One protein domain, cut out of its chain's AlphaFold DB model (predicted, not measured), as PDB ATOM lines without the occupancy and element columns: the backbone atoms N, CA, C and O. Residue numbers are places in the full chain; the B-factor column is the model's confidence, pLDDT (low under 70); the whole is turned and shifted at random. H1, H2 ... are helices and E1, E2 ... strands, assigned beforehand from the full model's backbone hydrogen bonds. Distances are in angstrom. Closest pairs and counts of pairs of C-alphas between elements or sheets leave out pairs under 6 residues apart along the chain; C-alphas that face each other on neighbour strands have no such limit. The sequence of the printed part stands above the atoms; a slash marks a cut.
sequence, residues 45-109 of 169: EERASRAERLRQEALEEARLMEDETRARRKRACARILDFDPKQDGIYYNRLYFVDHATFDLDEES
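AT A GLANCE: This is residues 45 to 109 of the 169 residues of an uncharacterized protein of Eragrostis curvula (weeping love grass) (UniProt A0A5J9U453). One long helix, H1, runs the length of the body, and the chain then folds back along it: H2 lies beside its later part, making a helical hairpin with it, and the small strand hairpin E1 and E2 follows beside its earlier part, with E1 the nearer strand. From E2 a long link, residues 93 to 104, leads away from H1 to the short helix H3, the element farthest from the mean of the C-alphas. The printed part has 65 residues with three named helices and two named strands in the order H1, H2, E1, E2, H3; the two strands form an antiparallel sheet, and the class is mostly helix. The whole is compact, with a radius of gyration of the C-alphas of 12.3 A, and flat in outline, spanning 31 by 31 by 17 A.

IN THESE COORDINATES: H1, residues 45 to 64, begins with C-alpha 45 at (282.073, 308.939, 141.370) and is 29.0 A long from first to last C-alpha. H2, residues 68 to 78, is 14.9 A long and begins with C-alpha 68 at (302.090, 285.273, 153.053). E1 is residues 81 to 84, 10.1 A, and E2 is residues 89 to 92, 10.3 A. H3, residues 105 to 108, is 5.1 A long and ends with C-alpha 108 at (291.464, 301.581, 168.118).

HOW THE PARTS SIT: H1 and H2 form a helical hairpin and touch, H1 with its residues 54 to 63 alone. Their closest C-alphas are those of Ala 62 and Ala 71, 4.4 A apart. They run opposite ways at a shallow tilt of 6 degrees. H1 and E1 have 13 pairs of C-alphas within 8 A, the closest being those of Ala 51 and Asp 82 at 4.9 A. H1 and E2 have 1 such pair, Ala 51 and Ile 90, at 8.0 A. E1 and E2 form a hairpin of antiparallel strands, with 136 degrees between their directions. Across it, N 82 and O 91 are 2.8 A apart and N 84 and O 89 are 2.9 A apart, both within hydrogen-bond range. H3 is apart from H1, H2 and E1. In H1 and H2 every O i to N i+4 pair is within hydrogen-bond range; H3, with 4 residues, is too short for such a pair, and its 1 pair of O i and N i+3 is not within range.

THE WHOLE: The two C-alphas farthest apart are those of Glu 66 and Lys 86, at 34.3 A. The printed part has no cut. The links H1 to H2, H2 to E1 and E1 to E2 are tight; the link E2 to H3, 12 residues, is long. The mean pLDDT of the printed part is 79.9, and 18 residues are under 70: residue 87 and residues 93 to 109.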
ATOM      1  N   GLU A  45     282.460 310.280 141.828       85.12
ATOM      2  CA  GLU A  45     282.073 308.939 141.370       85.12
ATOM      3  C   GLU A  45     283.192 308.253 140.578       85.12
ATOM      4  O   GLU A  45     283.483 307.073 140.783       85.12
ATOM      5  N   GLU A  46     283.857 308.998 139.697       84.31
ATOM      6  CA  GLU A  46     284.964 308.484 138.895       84.31
ATOM      7  C   GLU A  46     286.188 308.193 139.772       84.31
ATOM      8  O   GLU A  46     286.811 307.137 139.638       84.31
ATOM      9  N   ARG A  47     286.465 309.065 140.752       84.31
ATOM     10  CA  ARG A  47     287.484 308.834 141.781       84.31
ATOM     11  C   ARG A  47     287.205 307.551 142.562       84.31
ATOM     12  O   ARG A  47     288.100 306.720 142.699       84.31
ATOM     13  N   ALA A  48     285.976 307.374 143.049       84.25
ATOM     14  CA  ALA A  48     285.579 306.191 143.807       84.25
ATOM     15  C   ALA A  48     285.686 304.908 142.968       84.25
ATOM     16  O   ALA A  48     286.189 303.897 143.453       84.25
ATOM     17  N   SER A  49     285.286 304.962 141.695       89.44
ATOM     18  CA  SER A  49     285.428 303.850 140.748       89.44
ATOM     19  C   SER A  49     286.896 303.474 140.518       89.44
ATOM     20  O   SER A  49     287.270 302.300 140.586       89.44
ATOM     21  N   ARG A  50     287.767 304.472 140.317       86.50
ATOM     22  CA  ARG A  50     289.208 304.249 140.139       86.50
ATOM     23  C   ARG A  50     289.855 303.691 141.405       86.50
ATOM     24  O   ARG A  50     290.646 302.756 141.306       86.50
ATOM     25  N   ALA A  51     289.488 304.214 142.574       85.50
ATOM     26  CA  ALA A  51     289.931 303.690 143.860       85.50
ATOM     27  C   ALA A  51     289.515 302.222 144.039       85.50
ATOM     28  O   ALA A  51     290.355 301.393 144.372       85.50
ATOM     29  N   GLU A  52     288.259 301.871 143.758       91.62
ATOM     30  CA  GLU A  52     287.766 300.495 143.887       91.62
ATOM     31  C   GLU A  52     288.510 299.523 142.962       91.62
ATOM     32  O   GLU A  52     288.930 298.452 143.401       91.62
ATOM     33  N   ARG A  53     288.769 299.922 141.710       92.19
ATOM     34  CA  ARG A  53     289.578 299.120 140.781       92.19
ATOM     35  C   ARG A  53     290.979 298.850 141.337       92.19
ATOM     36  O   ARG A  53     291.419 297.703 141.349       92.19
ATOM     37  N   LEU A  54     291.648 299.878 141.859       89.88
ATOM     38  CA  LEU A  54     292.979 299.749 142.464       89.88
ATOM     39  C   LEU A  54     292.973 298.837 143.699       89.88
ATOM     40  O   LEU A  54     293.910 298.065 143.908       89.88
ATOM     41  N   ARG A  55     291.913 298.881 144.519       90.56
ATOM     42  CA  ARG A  55     291.754 297.962 145.659       90.56
ATOM     43  C   ARG A  55     291.636 296.515 145.199       90.56
ATOM     44  O   ARG A  55     292.265 295.642 145.793       90.56
ATOM     45  N   GLN A  56     290.854 296.261 144.152       92.62
ATOM     46  CA  GLN A  56     290.679 294.921 143.590       92.62
ATOM     47  C   GLN A  56     291.985 294.381 143.005       92.62
ATOM     48  O   GLN A  56     292.376 293.262 143.330       92.62
ATOM     49  N   GLU A  57     292.706 295.190 142.229       91.62
ATOM     50  CA  GLU A  57     294.024 294.832 141.695       91.62
ATOM     51  C   GLU A  57     295.010 294.494 142.825       91.62
ATOM     52  O   GLU A  57     295.629 293.430 142.809       91.62
ATOM     53  N   ALA A  58     295.084 295.325 143.870       89.56
ATOM     54  CA  ALA A  58     295.944 295.069 145.025       89.56
ATOM     55  C   ALA A  58     295.579 293.769 145.771       89.56
ATOM     56  O   ALA A  58     296.469 293.081 146.283       89.56
ATOM     57  N   LEU A  59     294.289 293.421 145.836       93.25
ATOM     58  CA  LEU A  59     293.817 292.164 146.421       93.25
ATOM     59  C   LEU A  59     294.186 290.950 145.563       93.25
ATOM     60  O   LEU A  59     294.627 289.946 146.124       93.25
ATOM     61  N   GLU A  60     294.045 291.028 144.238       93.62
ATOM     62  CA  GLU A  60     294.460 289.951 143.328       93.62
ATOM     63  C   GLU A  60     295.976 289.747 143.359       93.62
ATOM     64  O   GLU A  60     296.449 288.621 143.511       93.62
ATOM     65  N   GLU A  61     296.764 290.823 143.343       90.31
ATOM     66  CA  GLU A  61     298.216 290.729 143.497       90.31
ATOM     67  C   GLU A  61     298.602 290.057 144.818       90.31
ATOM     68  O   GLU A  61     299.517 289.239 144.860       90.31
ATOM     69  N   ALA A  62     297.881 290.348 145.902       91.19
ATOM     70  CA  ALA A  62     298.106 289.701 147.186       91.19
ATOM     71  C   ALA A  62     297.660 288.227 147.229       91.19
ATOM     72  O   ALA A  62     298.073 287.497 148.130       91.19
ATOM     73  N   ARG A  63     296.807 287.765 146.307       91.69
ATOM     74  CA  ARG A  63     296.471 286.336 146.160       91.69
ATOM     75  C   ARG A  63     297.542 285.569 145.399       91.69
ATOM     76  O   ARG A  63     297.740 284.392 145.667       91.69
ATOM     77  N   LEU A  64     298.208 286.238 144.463       93.94
ATOM     78  CA  LEU A  64     299.275 285.661 143.644       93.94
ATOM     79  C   LEU A  64     300.641 285.668 144.348       93.94
ATOM     80  O   LEU A  64     301.583 285.048 143.862       93.94
ATOM     81  N   MET A  65     300.773 286.375 145.472       90.56
ATOM     82  CA  MET A  65     302.007 286.421 146.256       90.56
ATOM     83  C   MET A  65     302.262 285.114 147.017       90.56
ATOM     84  O   MET A  65     301.407 284.649 147.762       90.56
ATOM     85  N   GLU A  66     303.482 284.583 146.899       90.69
ATOM     86  CA  GLU A  66     303.943 283.414 147.668       90.69
ATOM     87  C   GLU A  66     304.283 283.758 149.130       90.69
ATOM     88  O   GLU A  66     304.088 282.951 150.037       90.69
ATOM     89  N   ASP A  67     304.797 284.968 149.372       91.69
ATOM     90  CA  ASP A  67     305.126 285.455 150.712       91.69
ATOM     91  C   ASP A  67     303.845 285.885 151.438       91.69
ATOM     92  O   ASP A  67     303.330 286.985 151.216       91.69
ATOM     93  N   GLU A  68     303.342 285.025 152.327       87.81
ATOM     94  CA  GLU A  68     302.090 285.273 153.053       87.81
ATOM     95  C   GLU A  68     302.168 286.514 153.957       87.81
ATOM     96  O   GLU A  68     301.176 287.218 154.130       87.81
ATOM     97  N   THR A  69     303.342 286.853 154.495       82.69
ATOM     98  CA  THR A  69     303.536 288.086 155.276       82.69
ATOM     99  C   THR A  69     303.340 289.332 154.414       82.69
ATOM    100  O   THR A  69     302.626 290.260 154.809       82.69
ATOM    101  N   ARG A  70     303.927 289.353 153.211       79.81
ATOM    102  CA  ARG A  70     303.729 290.442 152.240       79.81
ATOM    103  C   ARG A  70     302.307 290.464 151.697       79.81
ATOM    104  O   ARG A  70     301.719 291.543 151.613       79.81
ATOM    105  N   ALA A  71     301.736 289.302 151.397       86.69
ATOM    106  CA  ALA A  71     300.358 289.157 150.949       86.69
ATOM    107  C   ALA A  71     299.375 289.719 151.984       86.69
ATOM    108  O   ALA A  71     298.538 290.562 151.662       86.69
ATOM    109  N   ARG A  72     299.523 289.330 153.255       84.56
ATOM    110  CA  ARG A  72     298.721 289.822 154.383       84.56
ATOM    111  C   ARG A  72     298.803 291.340 154.503       84.56
ATOM    112  O   ARG A  72     297.759 291.992 154.557       84.56
ATOM    113  N   ARG A  73     300.012 291.913 154.464       82.38
ATOM    114  CA  ARG A  73     300.211 293.373 154.480       82.38
ATOM    115  C   ARG A  73     299.526 294.050 153.295       82.38
ATOM    116  O   ARG A  73     298.864 295.066 153.472       82.38
ATOM    117  N   LYS A  74     299.641 293.482 152.095       85.25
ATOM    118  CA  LYS A  74     299.054 294.051 150.881       85.25
ATOM    119  C   LYS A  74     297.523 294.017 150.898       85.25
ATOM    120  O   LYS A  74     296.906 295.037 150.605       85.25
ATOM    121  N   ARG A  75     296.909 292.918 151.363       88.31
ATOM    122  CA  ARG A  75     295.454 292.833 151.625       88.31
ATOM    123  C   ARG A  75     295.011 293.898 152.631       88.31
ATOM    124  O   ARG A  75     293.993 294.554 152.440       88.31
ATOM    125  N   ALA A  76     295.798 294.090 153.688       82.81
ATOM    126  CA  ALA A  76     295.560 295.113 154.696       82.81
ATOM    127  C   ALA A  76     295.585 296.535 154.108       82.81
ATOM    128  O   ALA A  76     294.630 297.283 154.318       82.81
ATOM    129  N   CYS A  77     296.627 296.878 153.346       81.75
ATOM    130  CA  CYS A  77     296.775 298.181 152.694       81.75
ATOM    131  C   CYS A  77     295.702 298.432 151.625       81.75
ATOM    132  O   CYS A  77     295.254 299.564 151.483       81.75
ATOM    133  N   ALA A  78     295.234 297.399 150.914       88.88
ATOM    134  CA  ALA A  78     294.156 297.538 149.935       88.88
ATOM    135  C   ALA A  78     292.865 298.095 150.565       88.88
ATOM    136  O   ALA A  78     292.187 298.911 149.953       88.88
ATOM    137  N   ARG A  79     292.549 297.746 151.821       83.75
ATOM    138  CA  ARG A  79     291.352 298.260 152.523       83.75
ATOM    139  C   ARG A  79     291.375 299.774 152.751       83.75
ATOM    140  O   ARG A  79     290.321 300.385 152.888       83.75
ATOM    141  N   ILE A  80     292.565 300.361 152.821       80.50
ATOM    142  CA  ILE A  80     292.772 301.780 153.140       80.50
ATOM    143  C   ILE A  80     293.330 302.576 151.954       80.50
ATOM    144  O   ILE A  80     293.637 303.757 152.091       80.50
ATOM    145  N   LEU A  81     293.479 301.936 150.793       83.56
ATOM    146  CA  LEU A  81     293.915 302.572 149.557       83.56
ATOM    147  C   LEU A  81     292.786 303.442 149.001       83.56
ATOM    148  O   LEU A  81     291.620 303.043 148.999       83.56
ATOM    149  N   ASP A  82     293.128 304.623 148.518       83.06
ATOM    150  CA  ASP A  82     292.241 305.519 147.786       83.06
ATOM    151  C   ASP A  82     293.036 306.213 146.662       83.06
ATOM    152  O   ASP A  82     294.253 306.052 146.543       83.06
ATOM    153  N   PHE A  83     292.341 306.943 145.800       82.81
ATOM    154  CA  PHE A  83     292.907 307.616 144.641       82.81
ATOM    155  C   PHE A  83     292.745 309.133 144.771       82.81
ATOM    156  O   PHE A  83     291.639 309.613 145.031       82.81
ATOM    157  N   ASP A  84     293.839 309.882 144.598       77.81
ATOM    158  CA  ASP A  84     293.831 311.346 144.549       77.81
ATOM    159  C   ASP A  84     293.893 311.813 143.083       77.81
ATOM    160  O   ASP A  84     294.961 311.758 142.462       77.81
ATOM    161  N   PRO A  85     292.783 312.329 142.520       71.19
ATOM    162  CA  PRO A  85     292.755 312.835 141.153       71.19
ATOM    163  C   PRO A  85     293.686 314.023 140.917       71.19
ATOM    164  O   PRO A  85     294.110 314.245 139.789       71.19
ATOM    165  N   LYS A  86     294.024 314.788 141.965       70.81
ATOM    166  CA  LYS A  86     294.877 315.979 141.846       70.81
ATOM    167  C   LYS A  86     296.338 315.612 141.650       70.81
ATOM    168  O   LYS A  86     297.078 316.331 140.984       70.81
ATOM    169  N   GLN A  87     296.757 314.517 142.275       65.94
ATOM    170  CA  GLN A  87     298.117 313.999 142.169       65.94
ATOM    171  C   GLN A  87     298.239 312.912 141.092       65.94
ATOM    172  O   GLN A  87     299.360 312.553 140.727       65.94
ATOM    173  N   ASP A  88     297.098 312.446 140.566       73.25
ATOM    174  CA  ASP A  88     296.967 311.275 139.698       73.25
ATOM    175  C   ASP A  88     297.699 310.062 140.291       73.25
ATOM    176  O   ASP A  88     298.486 309.395 139.625       73.25
ATOM    177  N   GLY A  89     297.483 309.814 141.585       75.12
ATOM    178  CA  GLY A  89     298.242 308.827 142.349       75.12
ATOM    179  C   GLY A  89     297.435 308.176 143.464       75.12
ATOM    180  O   GLY A  89     296.374 308.664 143.865       75.12
ATOM    181  N   ILE A  90     297.941 307.048 143.961       78.50
ATOM    182  CA  ILE A  90     297.351 306.360 145.110       78.50
ATOM    183  C   ILE A  90     297.752 307.053 146.409       78.50
ATOM    184  O   ILE A  90     298.888 307.484 146.582       78.50
ATOM    185  N   TYR A  91     296.841 307.104 147.367       74.00
ATOM    186  CA  TYR A  91     297.173 307.469 148.736       74.00
ATOM    187  C   TYR A  91     296.473 306.526 149.705       74.00
ATOM    188  O   TYR A  91     295.526 305.823 149.352       74.00
ATOM    189  N   TYR A  92     296.949 306.491 150.944       73.25
ATOM    190  CA  TYR A  92     296.302 305.730 152.002       73.25
ATOM    191  C   TYR A  92     295.491 306.677 152.877       73.25
ATOM    192  O   TYR A  92     296.034 307.607 153.470       73.25
ATOM    193  N   ASN A  93     294.183 306.441 152.971       67.94
ATOM    194  CA  ASN A  93     293.271 307.273 153.762       67.94
ATOM    195  C   ASN A  93     293.418 307.058 155.282       67.94
ATOM    196  O   ASN A  93     292.791 307.759 156.079       67.94
ATOM    197  N   ARG A  94     294.243 306.083 155.686       66.56
ATOM    198  CA  ARG A  94     294.550 305.723 157.073       66.56
ATOM    199  C   ARG A  94     296.035 305.391 157.252       66.56
ATOM    200  O   ARG A  94     296.802 305.279 156.299       66.56
ATOM    201  N   LEU A  95     296.419 305.240 158.517       67.06
ATOM    202  CA  LEU A  95     297.770 304.957 158.994       67.06
ATOM    203  C   LEU A  95     298.346 303.649 158.425       67.06
ATOM    204  O   LEU A  95     298.122 302.601 159.004       67.06
ATOM    205  N   TYR A  96     299.140 303.692 157.352       61.16
ATOM    206  CA  TYR A  96     299.575 302.480 156.632       61.16
ATOM    207  C   TYR A  96     300.892 301.828 157.125       61.16
ATOM    208  O   TYR A  96     301.270 300.751 156.656       61.16
ATOM    209  N   PHE A  97     301.625 302.463 158.047       65.00
ATOM    210  CA  PHE A  97     302.966 302.024 158.478       65.00
ATOM    211  C   PHE A  97     302.983 301.028 159.649       65.00
ATOM    212  O   PHE A  97     304.052 300.592 160.072       65.00
ATOM    213  N   VAL A  98     301.810 300.618 160.125       65.19
ATOM    214  CA  VAL A  98     301.624 299.543 161.112       65.19
ATOM    215  C   VAL A  98     301.145 298.258 160.427       65.19
ATOM    216  O   VAL A  98     300.601 298.310 159.325       65.19
ATOM    217  N   ASP A  99     301.329 297.083 161.033       69.50
ATOM    218  CA  ASP A  99     300.726 295.847 160.505       69.50
ATOM    219  C   ASP A  99     299.222 295.828 160.830       69.50
ATOM    220  O   ASP A  99     298.824 295.562 161.962       69.50
ATOM    221  N   HIS A 100     298.369 296.086 159.831       66.06
ATOM    222  CA  HIS A 100     296.911 296.192 160.042       66.06
ATOM    223  C   HIS A 100     296.236 294.837 160.214       66.06
ATOM    224  O   HIS A 100     295.009 294.738 160.262       66.06
ATOM    225  N   ALA A 101     297.014 293.766 160.169       65.06
ATOM    226  CA  ALA A 101     296.504 292.452 160.451       65.06
ATOM    227  C   ALA A 101     296.741 292.062 161.918       65.06
ATOM    228  O   ALA A 101     296.092 291.134 162.395       65.06
ATOM    229  N   THR A 102     297.633 292.753 162.637       68.94
ATOM    230  CA  THR A 102     297.745 292.684 164.106       68.94
ATOM    231  C   THR A 102     297.121 293.886 164.809       68.94
ATOM    232  O   THR A 102     296.845 293.801 165.998       68.94
ATOM    233  N   PHE A 103     296.943 294.999 164.100       66.88
ATOM    234  CA  PHE A 103     296.460 296.260 164.649       66.88
ATOM    235  C   PHE A 103     295.187 296.691 163.920       66.88
ATOM    236  O   PHE A 103     295.247 297.115 162.762       66.88
ATOM    237  N   ASP A 104     294.035 296.544 164.575       68.31
ATOM    238  CA  ASP A 104     292.751 296.935 164.003       68.31
ATOM    239  C   ASP A 104     292.492 298.431 164.229       68.31
ATOM    240  O   ASP A 104     292.270 298.903 165.344       68.31
ATOM    241  N   LEU A 105     292.513 299.192 163.136       65.06
ATOM    242  CA  LEU A 105     292.267 300.632 163.157       65.06
ATOM    243  C   LEU A 105     290.819 300.990 163.511       65.06
ATOM    244  O   LEU A 105     290.579 302.111 163.957       65.06
ATOM    245  N   ASP A 106     289.864 300.089 163.279       68.75
ATOM    246  CA  ASP A 106     288.454 300.300 163.605       68.75
ATOM    247  C   ASP A 106     288.159 300.019 165.085       68.75
ATOM    248  O   ASP A 106     287.305 300.692 165.664       68.75
ATOM    249  N   GLU A 107     288.900 299.104 165.719       69.75
ATOM    250  CA  GLU A 107     288.850 298.905 167.175       69.75
ATOM    251  C   GLU A 107     289.514 300.066 167.929       69.75
ATOM    252  O   GLU A 107     288.939 300.600 168.879       69.75
ATOM    253  N   GLU A 108     290.694 300.501 167.480       66.75
ATOM    254  CA  GLU A 108     291.464 301.581 168.118       66.75
ATOM    255  C   GLU A 108     290.827 302.960 167.907       66.75
ATOM    256  O   GLU A 108     290.824 303.819 168.792       66.75
ATOM    257  N   SER A 109     290.248 303.186 166.727       58.91
ATOM    258  CA  SER A 109     289.520 304.409 166.413       58.91
ATOM    259  C   SER A 109     288.252 304.083 165.624       58.91
ATOM    260  O   SER A 109     288.235 304.211 164.394       58.91
TER     261      SER A 109